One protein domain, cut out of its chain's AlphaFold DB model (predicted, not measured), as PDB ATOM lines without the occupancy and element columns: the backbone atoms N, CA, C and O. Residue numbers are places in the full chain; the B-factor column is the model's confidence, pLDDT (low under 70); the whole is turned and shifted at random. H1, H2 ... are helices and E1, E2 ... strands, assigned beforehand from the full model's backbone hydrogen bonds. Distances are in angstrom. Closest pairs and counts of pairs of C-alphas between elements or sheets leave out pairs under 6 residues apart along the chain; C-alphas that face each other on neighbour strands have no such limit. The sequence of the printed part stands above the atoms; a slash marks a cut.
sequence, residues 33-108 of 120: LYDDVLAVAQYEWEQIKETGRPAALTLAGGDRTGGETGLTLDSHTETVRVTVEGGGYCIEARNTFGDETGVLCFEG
ATOM      1  N   LEU A  33     -11.606  30.032  16.754       84.50
ATOM      2  CA  LEU A  33     -10.302  30.690  16.639       84.50
ATOM      3  C   LEU A  33     -10.239  31.615  15.414       84.50
ATOM      4  O   LEU A  33      -9.679  32.707  15.474       84.50
ATOM      5  N   TYR A  34     -10.800  31.173  14.292       84.81
ATOM      6  CA  TYR A  34     -10.855  31.967  13.069       84.81
ATOM      7  C   TYR A  34     -11.835  33.142  13.178       84.81
ATOM      8  O   TYR A  34     -11.516  34.238  12.717       84.81
ATOM      9  N   ASP A  35     -12.987  32.938  13.818       85.50
ATOM     10  CA  ASP A  35     -13.965  34.003  14.066       85.50
ATOM     11  C   ASP A  35     -13.374  35.096  14.983       85.50
ATOM     12  O   ASP A  35     -13.519  36.289  14.707       85.50
ATOM     13  N   ASP A  36     -12.612  34.701  16.007       84.06
ATOM     14  CA  ASP A  36     -11.899  35.613  16.907       84.06
ATOM     15  C   ASP A  36     -10.861  36.473  16.172       84.06
ATOM     16  O   ASP A  36     -10.781  37.682  16.391       84.06
ATOM     17  N   VAL A  37     -10.078  35.877  15.263       84.25
ATOM     18  CA  VAL A  37      -9.103  36.630  14.454       84.25
ATOM     19  C   VAL A  37      -9.795  37.654  13.558       84.25
ATOM     20  O   VAL A  37      -9.302  38.776  13.433       84.25
ATOM     21  N   LEU A  38     -10.937  37.307  12.957       84.12
ATOM     22  CA  LEU A  38     -11.716  38.250  12.150       84.12
ATOM     23  C   LEU A  38     -12.238  39.415  12.996       84.12
ATOM     24  O   LEU A  38     -12.138  40.564  12.572       84.12
ATOM     25  N   ALA A  39     -12.735  39.140  14.203       83.19
ATOM     26  CA  ALA A  39     -13.207  40.178  15.111       83.19
ATOM     27  C   ALA A  39     -12.074  41.133  15.538       83.19
ATOM     28  O   ALA A  39     -12.254  42.351  15.537       83.19
ATOM     29  N   VAL A  40     -10.886  40.593  15.835       81.56
ATOM     30  CA  VAL A  40      -9.682  41.386  16.139       81.56
ATOM     31  C   VAL A  40      -9.277  42.241  14.940       81.56
ATOM     32  O   VAL A  40      -9.003  43.429  15.093       81.56
ATOM     33  N   ALA A  41      -9.275  41.663  13.737       81.81
ATOM     34  CA  ALA A  41      -8.951  42.388  12.518       81.81
ATOM     35  C   ALA A  41      -9.936  43.536  12.267       81.81
ATOM     36  O   ALA A  41      -9.527  44.651  11.954       81.81
ATOM     37  N   GLN A  42     -11.232  43.284  12.439       82.50
ATOM     38  CA  GLN A  42     -12.247  44.316  12.291       82.50
ATOM     39  C   GLN A  42     -12.053  45.452  13.306       82.50
ATOM     40  O   GLN A  42     -12.128  46.620  12.928       82.50
ATOM     41  N   TYR A  43     -11.747  45.125  14.563       80.88
ATOM     42  CA  TYR A  43     -11.473  46.128  15.589       80.88
ATOM     43  C   TYR A  43     -10.253  46.995  15.245       80.88
ATOM     44  O   TYR A  43     -10.333  48.221  15.302       80.88
ATOM     45  N   GLU A  44      -9.134  46.389  14.833       78.62
ATOM     46  CA  GLU A  44      -7.935  47.132  14.416       78.62
ATOM     47  C   GLU A  44      -8.219  48.054  13.225       78.62
ATOM     48  O   GLU A  44      -7.787  49.209  13.198       78.62
ATOM     49  N   TRP A  45      -9.003  47.580  12.257       78.81
ATOM     50  CA  TRP A  45      -9.443  48.389  11.126       78.81
ATOM     51  C   TRP A  45     -10.266  49.612  11.554       78.81
ATOM     52  O   TRP A  45     -10.015  50.726  11.084       78.81
ATOM     53  N   GLU A  46     -11.235  49.425  12.450       80.12
ATOM     54  CA  GLU A  46     -12.056  50.513  12.991       80.12
ATOM     55  C   GLU A  46     -11.189  51.535  13.738       80.12
ATOM     56  O   GLU A  46     -11.299  52.739  13.491       80.12
ATOM     57  N   GLN A  47     -10.231  51.071  14.540       79.31
ATOM     58  CA  GLN A  47      -9.291  51.929  15.264       79.31
ATOM     59  C   GLN A  47      -8.381  52.732  14.327       79.31
ATOM     60  O   GLN A  47      -8.202  53.940  14.526       79.31
ATOM     61  N   ILE A  48      -7.869  52.113  13.258       77.12
ATOM     62  CA  ILE A  48      -7.093  52.810  12.222       77.12
ATOM     63  C   ILE A  48      -7.952  53.870  11.530       77.12
ATOM     64  O   ILE A  48      -7.474  54.979  11.291       77.12
ATOM     65  N   LYS A  49      -9.218  53.571  11.227       78.94
ATOM     66  CA  LYS A  49     -10.129  54.539  10.604       78.94
ATOM     67  C   LYS A  49     -10.434  55.734  11.496       78.94
ATOM     68  O   LYS A  49     -10.473  56.860  11.000       78.94
ATOM     69  N   GLU A  50     -10.671  55.497  12.779       82.94
ATOM     70  CA  GLU A  50     -11.054  56.547  13.721       82.94
ATOM     71  C   GLU A  50      -9.863  57.397  14.167       82.94
ATOM     72  O   GLU A  50      -9.963  58.621  14.250       82.94
ATOM     73  N   THR A  51      -8.723  56.762  14.439       80.94
ATOM     74  CA  THR A  51      -7.575  57.415  15.087       80.94
ATOM     75  C   THR A  51      -6.376  57.614  14.158       80.94
ATOM     76  O   THR A  51      -5.415  58.304  14.515       80.94
ATOM     77  N   GLY A  52      -6.408  57.025  12.959       74.38
ATOM     78  CA  GLY A  52      -5.277  56.993  12.032       74.38
ATOM     79  C   GLY A  52      -4.125  56.102  12.506       74.38
ATOM     80  O   GLY A  52      -3.023  56.203  11.963       74.38
ATOM     81  N   ARG A  53      -4.334  55.296  13.554       70.69
ATOM     82  CA  ARG A  53      -3.316  54.448  14.181       70.69
ATOM     83  C   ARG A  53      -3.926  53.111  14.624       70.69
ATOM     84  O   ARG A  53      -5.096  53.083  14.987       70.69
ATOM     85  N   PRO A  54      -3.147  52.021  14.610       66.88
ATOM     86  CA  PRO A  54      -3.583  50.743  15.159       66.88
ATOM     87  C   PRO A  54      -3.696  50.811  16.682       66.88
ATOM     88  O   PRO A  54      -3.010  51.610  17.334       66.88
ATOM     89  N   ALA A  55      -4.563  49.974  17.240       68.00
ATOM     90  CA  ALA A  55      -4.771  49.900  18.673       68.00
ATOM     91  C   ALA A  55      -3.706  49.032  19.348       68.00
ATOM     92  O   ALA A  55      -3.128  48.109  18.780       68.00
ATOM     93  N   ALA A  56      -3.422  49.347  20.609       59.31
ATOM     94  CA  ALA A  56      -2.651  48.453  21.455       59.31
ATOM     95  C   ALA A  56      -3.616  47.424  22.052       59.31
ATOM     96  O   ALA A  56      -4.276  47.700  23.054       59.31
ATOM     97  N   LEU A  57      -3.713  46.252  21.428       63.91
ATOM     98  CA  LEU A  57      -4.452  45.128  21.986       63.91
ATOM     99  C   LEU A  57      -3.534  44.262  22.850       63.91
ATOM    100  O   LEU A  57      -2.640  43.579  22.351       63.91
ATOM    101  N   THR A  58      -3.808  44.248  24.152       51.41
ATOM    102  CA  THR A  58      -3.347  43.184  25.046       51.41
ATOM    103  C   THR A  58      -4.566  42.346  25.406       51.41
ATOM    104  O   THR A  58      -5.471  42.817  26.089       51.41
ATOM    105  N   LEU A  59      -4.626  41.118  24.897       60.16
ATOM    106  CA  LEU A  59      -5.682  40.151  25.199       60.16
ATOM    107  C   LEU A  59      -5.034  39.001  25.950       60.16
ATOM    108  O   LEU A  59      -3.977  38.513  25.542       60.16
ATOM    109  N   ALA A  60      -5.609  38.614  27.085       53.66
ATOM    110  CA  ALA A  60      -4.827  37.841  28.027       53.66
ATOM    111  C   ALA A  60      -5.627  36.885  28.902       53.66
ATOM    112  O   ALA A  60      -6.787  37.111  29.254       53.66
ATOM    113  N   GLY A  61      -4.872  35.927  29.439       47.28
ATOM    114  CA  GLY A  61      -4.902  35.632  30.870       47.28
ATOM    115  C   GLY A  61      -4.642  36.885  31.730       47.28
ATOM    116  O   GLY A  61      -3.697  36.904  32.513       47.28
ATOM    117  N   GLY A  62      -5.485  37.918  31.568       41.66
ATOM    118  CA  GLY A  62      -5.412  39.238  32.198       41.66
ATOM    119  C   GLY A  62      -5.207  40.420  31.239       41.66
ATOM    120  O   GLY A  62      -4.108  40.951  31.213       41.66
ATOM    121  N   ASP A  63      -6.228  40.836  30.472       40.44
ATOM    122  CA  ASP A  63      -6.442  42.257  30.129       40.44
ATOM    123  C   ASP A  63      -7.838  42.524  29.537       40.44
ATOM    124  O   ASP A  63      -8.433  41.689  28.854       40.44
ATOM    125  N   ARG A  64      -8.382  43.692  29.908       44.16
ATOM    126  CA  ARG A  64      -9.726  44.206  29.600       44.16
ATOM    127  C   ARG A  64      -9.661  45.191  28.433       44.16
ATOM    128  O   ARG A  64      -8.898  46.149  28.503       44.16
ATOM    129  N   THR A  65     -10.580  45.092  27.474       41.97
ATOM    130  CA  THR A  65     -10.857  46.187  26.532       41.97
ATOM    131  C   THR A  65     -11.821  47.188  27.177       41.97
ATOM    132  O   THR A  65     -13.039  46.999  27.194       41.97
ATOM    133  N   GLY A  66     -11.267  48.234  27.789       35.97
ATOM    134  CA  GLY A  66     -12.018  49.402  28.240       35.97
ATOM    135  C   GLY A  66     -12.115  50.435  27.121       35.97
ATOM    136  O   GLY A  66     -11.114  51.057  26.789       35.97
ATOM    137  N   GLY A  67     -13.320  50.625  26.584       34.41
ATOM    138  CA  GLY A  67     -13.630  51.654  25.589       34.41
ATOM    139  C   GLY A  67     -14.727  51.190  24.640       34.41
ATOM    140  O   GLY A  67     -14.429  50.741  23.548       34.41
ATOM    141  N   GLU A  68     -15.974  51.206  25.114       41.84
ATOM    142  CA  GLU A  68     -17.226  51.150  24.337       41.84
ATOM    143  C   GLU A  68     -17.349  50.224  23.104       41.84
ATOM    144  O   GLU A  68     -18.196  50.464  22.259       41.84
ATOM    145  N   THR A  69     -16.629  49.105  23.005       48.91
ATOM    146  CA  THR A  69     -17.110  47.882  22.325       48.91
ATOM    147  C   THR A  69     -16.231  46.704  22.738       48.91
ATOM    148  O   THR A  69     -15.067  46.599  22.369       48.91
ATOM    149  N   GLY A  70     -16.765  45.852  23.614       53.66
ATOM    150  CA  GLY A  70     -16.039  44.726  24.194       53.66
ATOM    151  C   GLY A  70     -15.793  43.629  23.167       53.66
ATOM    152  O   GLY A  70     -16.702  42.855  22.870       53.66
ATOM    153  N   LEU A  71     -14.563  43.534  22.669       64.75
ATOM    154  CA  LEU A  71     -14.105  42.362  21.935       64.75
ATOM    155  C   LEU A  71     -14.107  41.168  22.901       64.75
ATOM    156  O   LEU A  71     -13.336  41.127  23.859       64.75
ATOM    157  N   THR A  72     -15.019  40.224  22.678       67.81
ATOM    158  CA  THR A  72     -15.120  38.996  23.474       67.81
ATOM    159  C   THR A  72     -14.575  37.852  22.643       67.81
ATOM    160  O   THR A  72     -15.173  37.515  21.626       67.81
ATOM    161  N   LEU A  73     -13.449  37.284  23.073       76.62
ATOM    162  CA  LEU A  73     -12.869  36.094  22.456       76.62
ATOM    163  C   LEU A  73     -13.567  34.825  22.956       76.62
ATOM    164  O   LEU A  73     -14.079  34.793  24.083       76.62
ATOM    165  N   ASP A  74     -13.540  33.770  22.148       83.38
ATOM    166  CA  ASP A  74     -13.986  32.450  22.567       83.38
ATOM    167  C   ASP A  74     -13.146  31.930  23.748       83.38
ATOM    168  O   ASP A  74     -11.930  32.116  23.829       83.38
ATOM    169  N   SER A  75     -13.800  31.227  24.677       80.62
ATOM    170  CA  SER A  75     -13.151  30.688  25.881       80.62
ATOM    171  C   SER A  75     -12.044  29.664  25.601       80.62
ATOM    172  O   SER A  75     -11.248  29.358  26.491       80.62
ATOM    173  N   HIS A  76     -11.998  29.117  24.387       84.06
ATOM    174  CA  HIS A  76     -10.976  28.185  23.942       84.06
ATOM    175  C   HIS A  76      -9.811  28.859  23.221       84.06
ATOM    176  O   HIS A  76      -8.838  28.161  22.933       84.06
ATOM    177  N   THR A  77      -9.859  30.163  22.955       82.19
ATOM    178  CA  THR A  77      -8.727  30.909  22.403       82.19
ATOM    179  C   THR A  77      -7.716  31.184  23.513       82.19
ATOM    180  O   THR A  77      -8.007  31.836  24.510       82.19
ATOM    181  N   GLU A  78      -6.513  30.629  23.365       81.00
ATOM    182  CA  GLU A  78      -5.460  30.694  24.383       81.00
ATOM    183  C   GLU A  78      -4.598  31.943  24.199       81.00
ATOM    184  O   GLU A  78      -4.286  32.648  25.159       81.00
ATOM    185  N   THR A  79      -4.212  32.226  22.954       79.88
ATOM    186  CA  THR A  79      -3.381  33.381  22.623       79.88
ATOM    187  C   THR A  79      -3.856  34.021  21.335       79.88
ATOM    188  O   THR A  79      -4.108  33.314  20.362       79.88
ATOM    189  N   VAL A  80      -3.865  35.351  21.307       79.81
ATOM    190  CA  VAL A  80      -3.958  36.157  20.089       79.81
ATOM    191  C   VAL A  80      -2.828  37.174  20.142       79.81
ATOM    192  O   VAL A  80      -2.681  37.896  21.128       79.81
ATOM    193  N   ARG A  81      -2.007  37.219  19.101       79.44
ATOM    194  CA  ARG A  81      -0.917  38.174  18.933       79.44
ATOM    195  C   ARG A  81      -1.222  39.043  17.729       79.44
ATOM    196  O   ARG A  81      -1.441  38.519  16.644       79.44
ATOM    197  N   VAL A  82      -1.156  40.353  17.921       79.75
ATOM    198  CA  VAL A  82      -1.236  41.342  16.847       79.75
ATOM    199  C   VAL A  82       0.124  42.021  16.723       79.75
ATOM    200  O   VAL A  82       0.691  42.474  17.715       79.75
ATOM    201  N   THR A  83       0.669  42.060  15.513       80.25
ATOM    202  CA  THR A  83       1.923  42.746  15.188       80.25
ATOM    203  C   THR A  83       1.629  43.799  14.140       80.25
ATOM    204  O   THR A  83       1.169  43.478  13.054       80.25
ATOM    205  N   VAL A  84       1.887  45.062  14.454       76.81
ATOM    206  CA  VAL A  84       1.711  46.160  13.500       76.81
ATOM    207  C   VAL A  84       2.973  46.290  12.656       76.81
ATOM    208  O   VAL A  84       4.058  46.495  13.201       76.81
ATOM    209  N   GLU A  85       2.830  46.239  11.333       74.31
ATOM    210  CA  GLU A  85       3.935  46.406  10.389       74.31
ATOM    211  C   GLU A  85       3.565  47.428   9.306       74.31
ATOM    212  O   GLU A  85       2.711  47.203   8.448       74.31
ATOM    213  N   GLY A  86       4.217  48.594   9.343       75.50
ATOM    214  CA  GLY A  86       3.951  49.673   8.391       75.50
ATOM    215  C   GLY A  86       2.516  50.204   8.487       75.50
ATOM    216  O   GLY A  86       2.096  50.665   9.544       75.50
ATOM    217  N   GLY A  87       1.794  50.188   7.361       75.25
ATOM    218  CA  GLY A  87       0.383  50.591   7.265       75.25
ATOM    219  C   GLY A  87      -0.615  49.444   7.466       75.25
ATOM    220  O   GLY A  87      -1.782  49.596   7.112       75.25
ATOM    221  N   GLY A  88      -0.161  48.293   7.964       79.12
ATOM    222  CA  GLY A  88      -0.980  47.106   8.188       79.12
ATOM    223  C   GLY A  88      -0.686  46.433   9.525       79.12
ATOM    224  O   GLY A  88       0.094  46.928  10.343       79.12
ATOM    225  N   TYR A  89      -1.325  45.291   9.744       79.19
ATOM    226  CA  TYR A  89      -1.148  44.481  10.944       79.19
ATOM    227  C   TYR A  89      -1.251  42.994  10.610       79.19
ATOM    228  O   TYR A  89      -1.973  42.589   9.705       79.19
ATOM    229  N   CYS A  90      -0.532  42.172  11.360       82.88
ATOM    230  CA  CYS A  90      -0.552  40.726  11.273       82.88
ATOM    231  C   CYS A  90      -1.097  40.128  12.566       82.88
ATOM    232  O   CYS A  90      -0.714  40.554  13.653       82.88
ATOM    233  N   ILE A  91      -1.964  39.129  12.452       84.50
ATOM    234  CA  ILE A  91      -2.597  38.440  13.571       84.50
ATOM    235  C   ILE A  91      -2.198  36.970  13.544       84.50
ATOM    236  O   ILE A  91      -2.221  36.318  12.503       84.50
ATOM    237  N   GLU A  92      -1.846  36.442  14.704       85.00
ATOM    238  CA  GLU A  92      -1.579  35.029  14.930       85.00
ATOM    239  C   GLU A  92      -2.353  34.593  16.169       85.00
ATOM    240  O   GLU A  92      -2.252  35.233  17.216       85.00
ATOM    241  N   ALA A  93      -3.113  33.505  16.076       86.00
ATOM    242  CA  ALA A  93      -3.849  32.978  17.213       86.00
ATOM    243  C   ALA A  93      -3.650  31.469  17.386       86.00
ATOM    244  O   ALA A  93      -3.415  30.735  16.421       86.00
ATOM    245  N   ARG A  94      -3.773  31.017  18.638       87.25
ATOM    246  CA  ARG A  94      -3.743  29.610  19.052       87.25
ATOM    247  C   ARG A  94      -4.887  29.327  20.019       87.25
ATOM    248  O   ARG A  94      -5.164  30.141  20.900       87.25
ATOM    249  N   ASN A  95      -5.521  28.164  19.883       87.81
ATOM    250  CA  ASN A  95      -6.528  27.677  20.825       87.81
ATOM    251  C   ASN A  95      -5.954  26.639  21.816       87.81
ATOM    252  O   ASN A  95      -4.906  26.034  21.597       87.81
ATOM    253  N   THR A  96      -6.701  26.366  22.886       84.81
ATOM    254  CA  THR A  96      -6.379  25.357  23.919       84.81
ATOM    255  C   THR A  96      -6.268  23.919  23.391       84.81
ATOM    256  O   THR A  96      -5.798  23.029  24.101       84.81
ATOM    257  N   PHE A  97      -6.698  23.667  22.152       86.69
ATOM    258  CA  PHE A  97      -6.611  22.366  21.490       86.69
ATOM    259  C   PHE A  97      -5.331  22.205  20.654       86.69
ATOM    260  O   PHE A  97      -5.100  21.122  20.114       86.69
ATOM    261  N   GLY A  98      -4.490  23.245  20.580       85.88
ATOM    262  CA  GLY A  98      -3.250  23.265  19.808       85.88
ATOM    263  C   GLY A  98      -3.432  23.590  18.324       85.88
ATOM    264  O   GLY A  98      -2.485  23.417  17.560       85.88
ATOM    265  N   ASP A  99      -4.620  24.035  17.898       88.06
ATOM    266  CA  ASP A  99      -4.804  24.585  16.555       88.06
ATOM    267  C   ASP A  99      -4.308  26.034  16.503       88.06
ATOM    268  O   ASP A  99      -4.445  26.798  17.462       88.06
ATOM    269  N   GLU A 100      -3.748  26.400  15.355       88.62
ATOM    270  CA  GLU A 100      -3.136  27.699  15.094       88.62
ATOM    271  C   GLU A 100      -3.629  28.243  13.758       88.62
ATOM    272  O   GLU A 100      -3.830  27.486  12.803       88.62
ATOM    273  N   THR A 101      -3.769  29.563  13.661       83.81
ATOM    274  CA  THR A 101      -4.123  30.228  12.398       83.81
ATOM    275  C   THR A 101      -2.923  30.418  11.466       83.81
ATOM    276  O   THR A 101      -3.096  30.602  10.258       83.81
ATOM    277  N   GLY A 102      -1.706  30.373  12.020       86.19
ATOM    278  CA  GLY A 102      -0.522  30.969  11.403       86.19
ATOM    279  C   GLY A 102      -0.588  32.501  11.421       86.19
ATOM    280  O   GLY A 102      -1.542  33.083  11.941       86.19
ATOM    281  N   VAL A 103       0.430  33.149  10.852       86.88
ATOM    282  CA  VAL A 103       0.481  34.612  10.721       86.88
ATOM    283  C   VAL A 103      -0.398  35.044   9.546       86.88
ATOM    284  O   VAL A 103      -0.173  34.621   8.411       86.88
ATOM    285  N   LEU A 104      -1.398  35.876   9.826       85.19
ATOM    286  CA  LEU A 104      -2.353  36.421   8.863       85.19
ATOM    287  C   LEU A 104      -2.184  37.937   8.809       85.19
ATOM    288  O   LEU A 104      -2.457  38.606   9.798       85.19
ATOM    289  N   CYS A 105      -1.704  38.469   7.689       84.00
ATOM    290  CA  CYS A 105      -1.390  39.889   7.544       84.00
ATOM    291  C   CYS A 105      -2.440  40.608   6.711       84.00
ATOM    292  O   CYS A 105      -2.788  40.143   5.635       84.00
ATOM    293  N   PHE A 106      -2.869  41.766   7.201       82.31
ATOM    294  CA  PHE A 106      -3.864  42.620   6.582       82.31
ATOM    295  C   PHE A 106      -3.245  43.983   6.303       82.31
ATOM    296  O   PHE A 106      -2.732  44.671   7.192       82.31
ATOM    297  N   GLU A 107      -3.303  44.391   5.043       78.56
ATOM    298  CA  GLU A 107      -2.976  45.749   4.648       78.56
ATOM    299  C   GLU A 107      -4.217  46.588   4.917       78.56
ATOM    300  O   GLU A 107      -5.214  46.391   4.232       78.56
ATOM    301  N   GLY A 108      -4.192  47.476   5.918       68.38
ATOM    302  CA  GLY A 108      -5.353  48.240   6.387       68.38
ATOM    303  C   GLY A 108      -5.995  49.093   5.290       68.38
ATOM    304  O   GLY A 108      -5.803  50.306   5.238       68.38
TER     305      GLY A 108
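Overview. This is residues 33 to 108 of the 120 residues of an uncharacterized protein of Nocardioides szechwanensis (UniProt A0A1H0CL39). A small sheet of three antiparallel strands has one long helix, H1, packed along one face, making two layers. A long unnamed stretch, residues 52 to 76, leads back from the far end of H1 to the start of E1. The 76 printed residues hold, along the chain, H1, E1, E2 and E3; the sheet's order is E1, E2, E3, and the class is mixed, helices and strands. The whole is compact, with a radius of gyration of the C-alphas of 11.9 A and spans of 36 by 25 by 17 A.

Arrangement. Start at the inner strand E2, residues 88 to 95, between the edge strands E1, residues 77 to 85, and E3, residues 104 to 107. They form a meander, each strand the antiparallel neighbour of the one before. In the hairpin of E1 and E2, look for N 81 and O 92, 2.7 A apart; in that of E2 and E3, for N 91 and O 104, also 2.7 A apart. H1, residues 33 to 51, is on the sheet at a height of 9.3 A. It lies over E2 and runs along the strands, at 26 degrees to E2 on the local plane; it only just misses lying over E1, on which 2 of its C-alphas fall. The closest C-alphas of H1 and E2 are those of Leu 33 and Asn 95, 6.4 A apart. Every O i to N i+4 pair in H1 is within hydrogen-bond range.

Along the chain. Find C-alpha 33 at (-10.302, 30.690, 16.639); from there H1 runs 26.9 A to C-alpha 51. E1 spans 23.3 A and E2 23.8 A. E3 ends at C-alpha 107, at (-2.976, 45.749, 4.648).

Size, cuts and confidence. The C-alphas farthest apart are those of Gly 52 and Phe 97, at 35.9 A. The printed part has no cut; the link from H1 to E1 is long. Confidence is low, with pLDDT under 70, at residues 54 to 72 and residue 108.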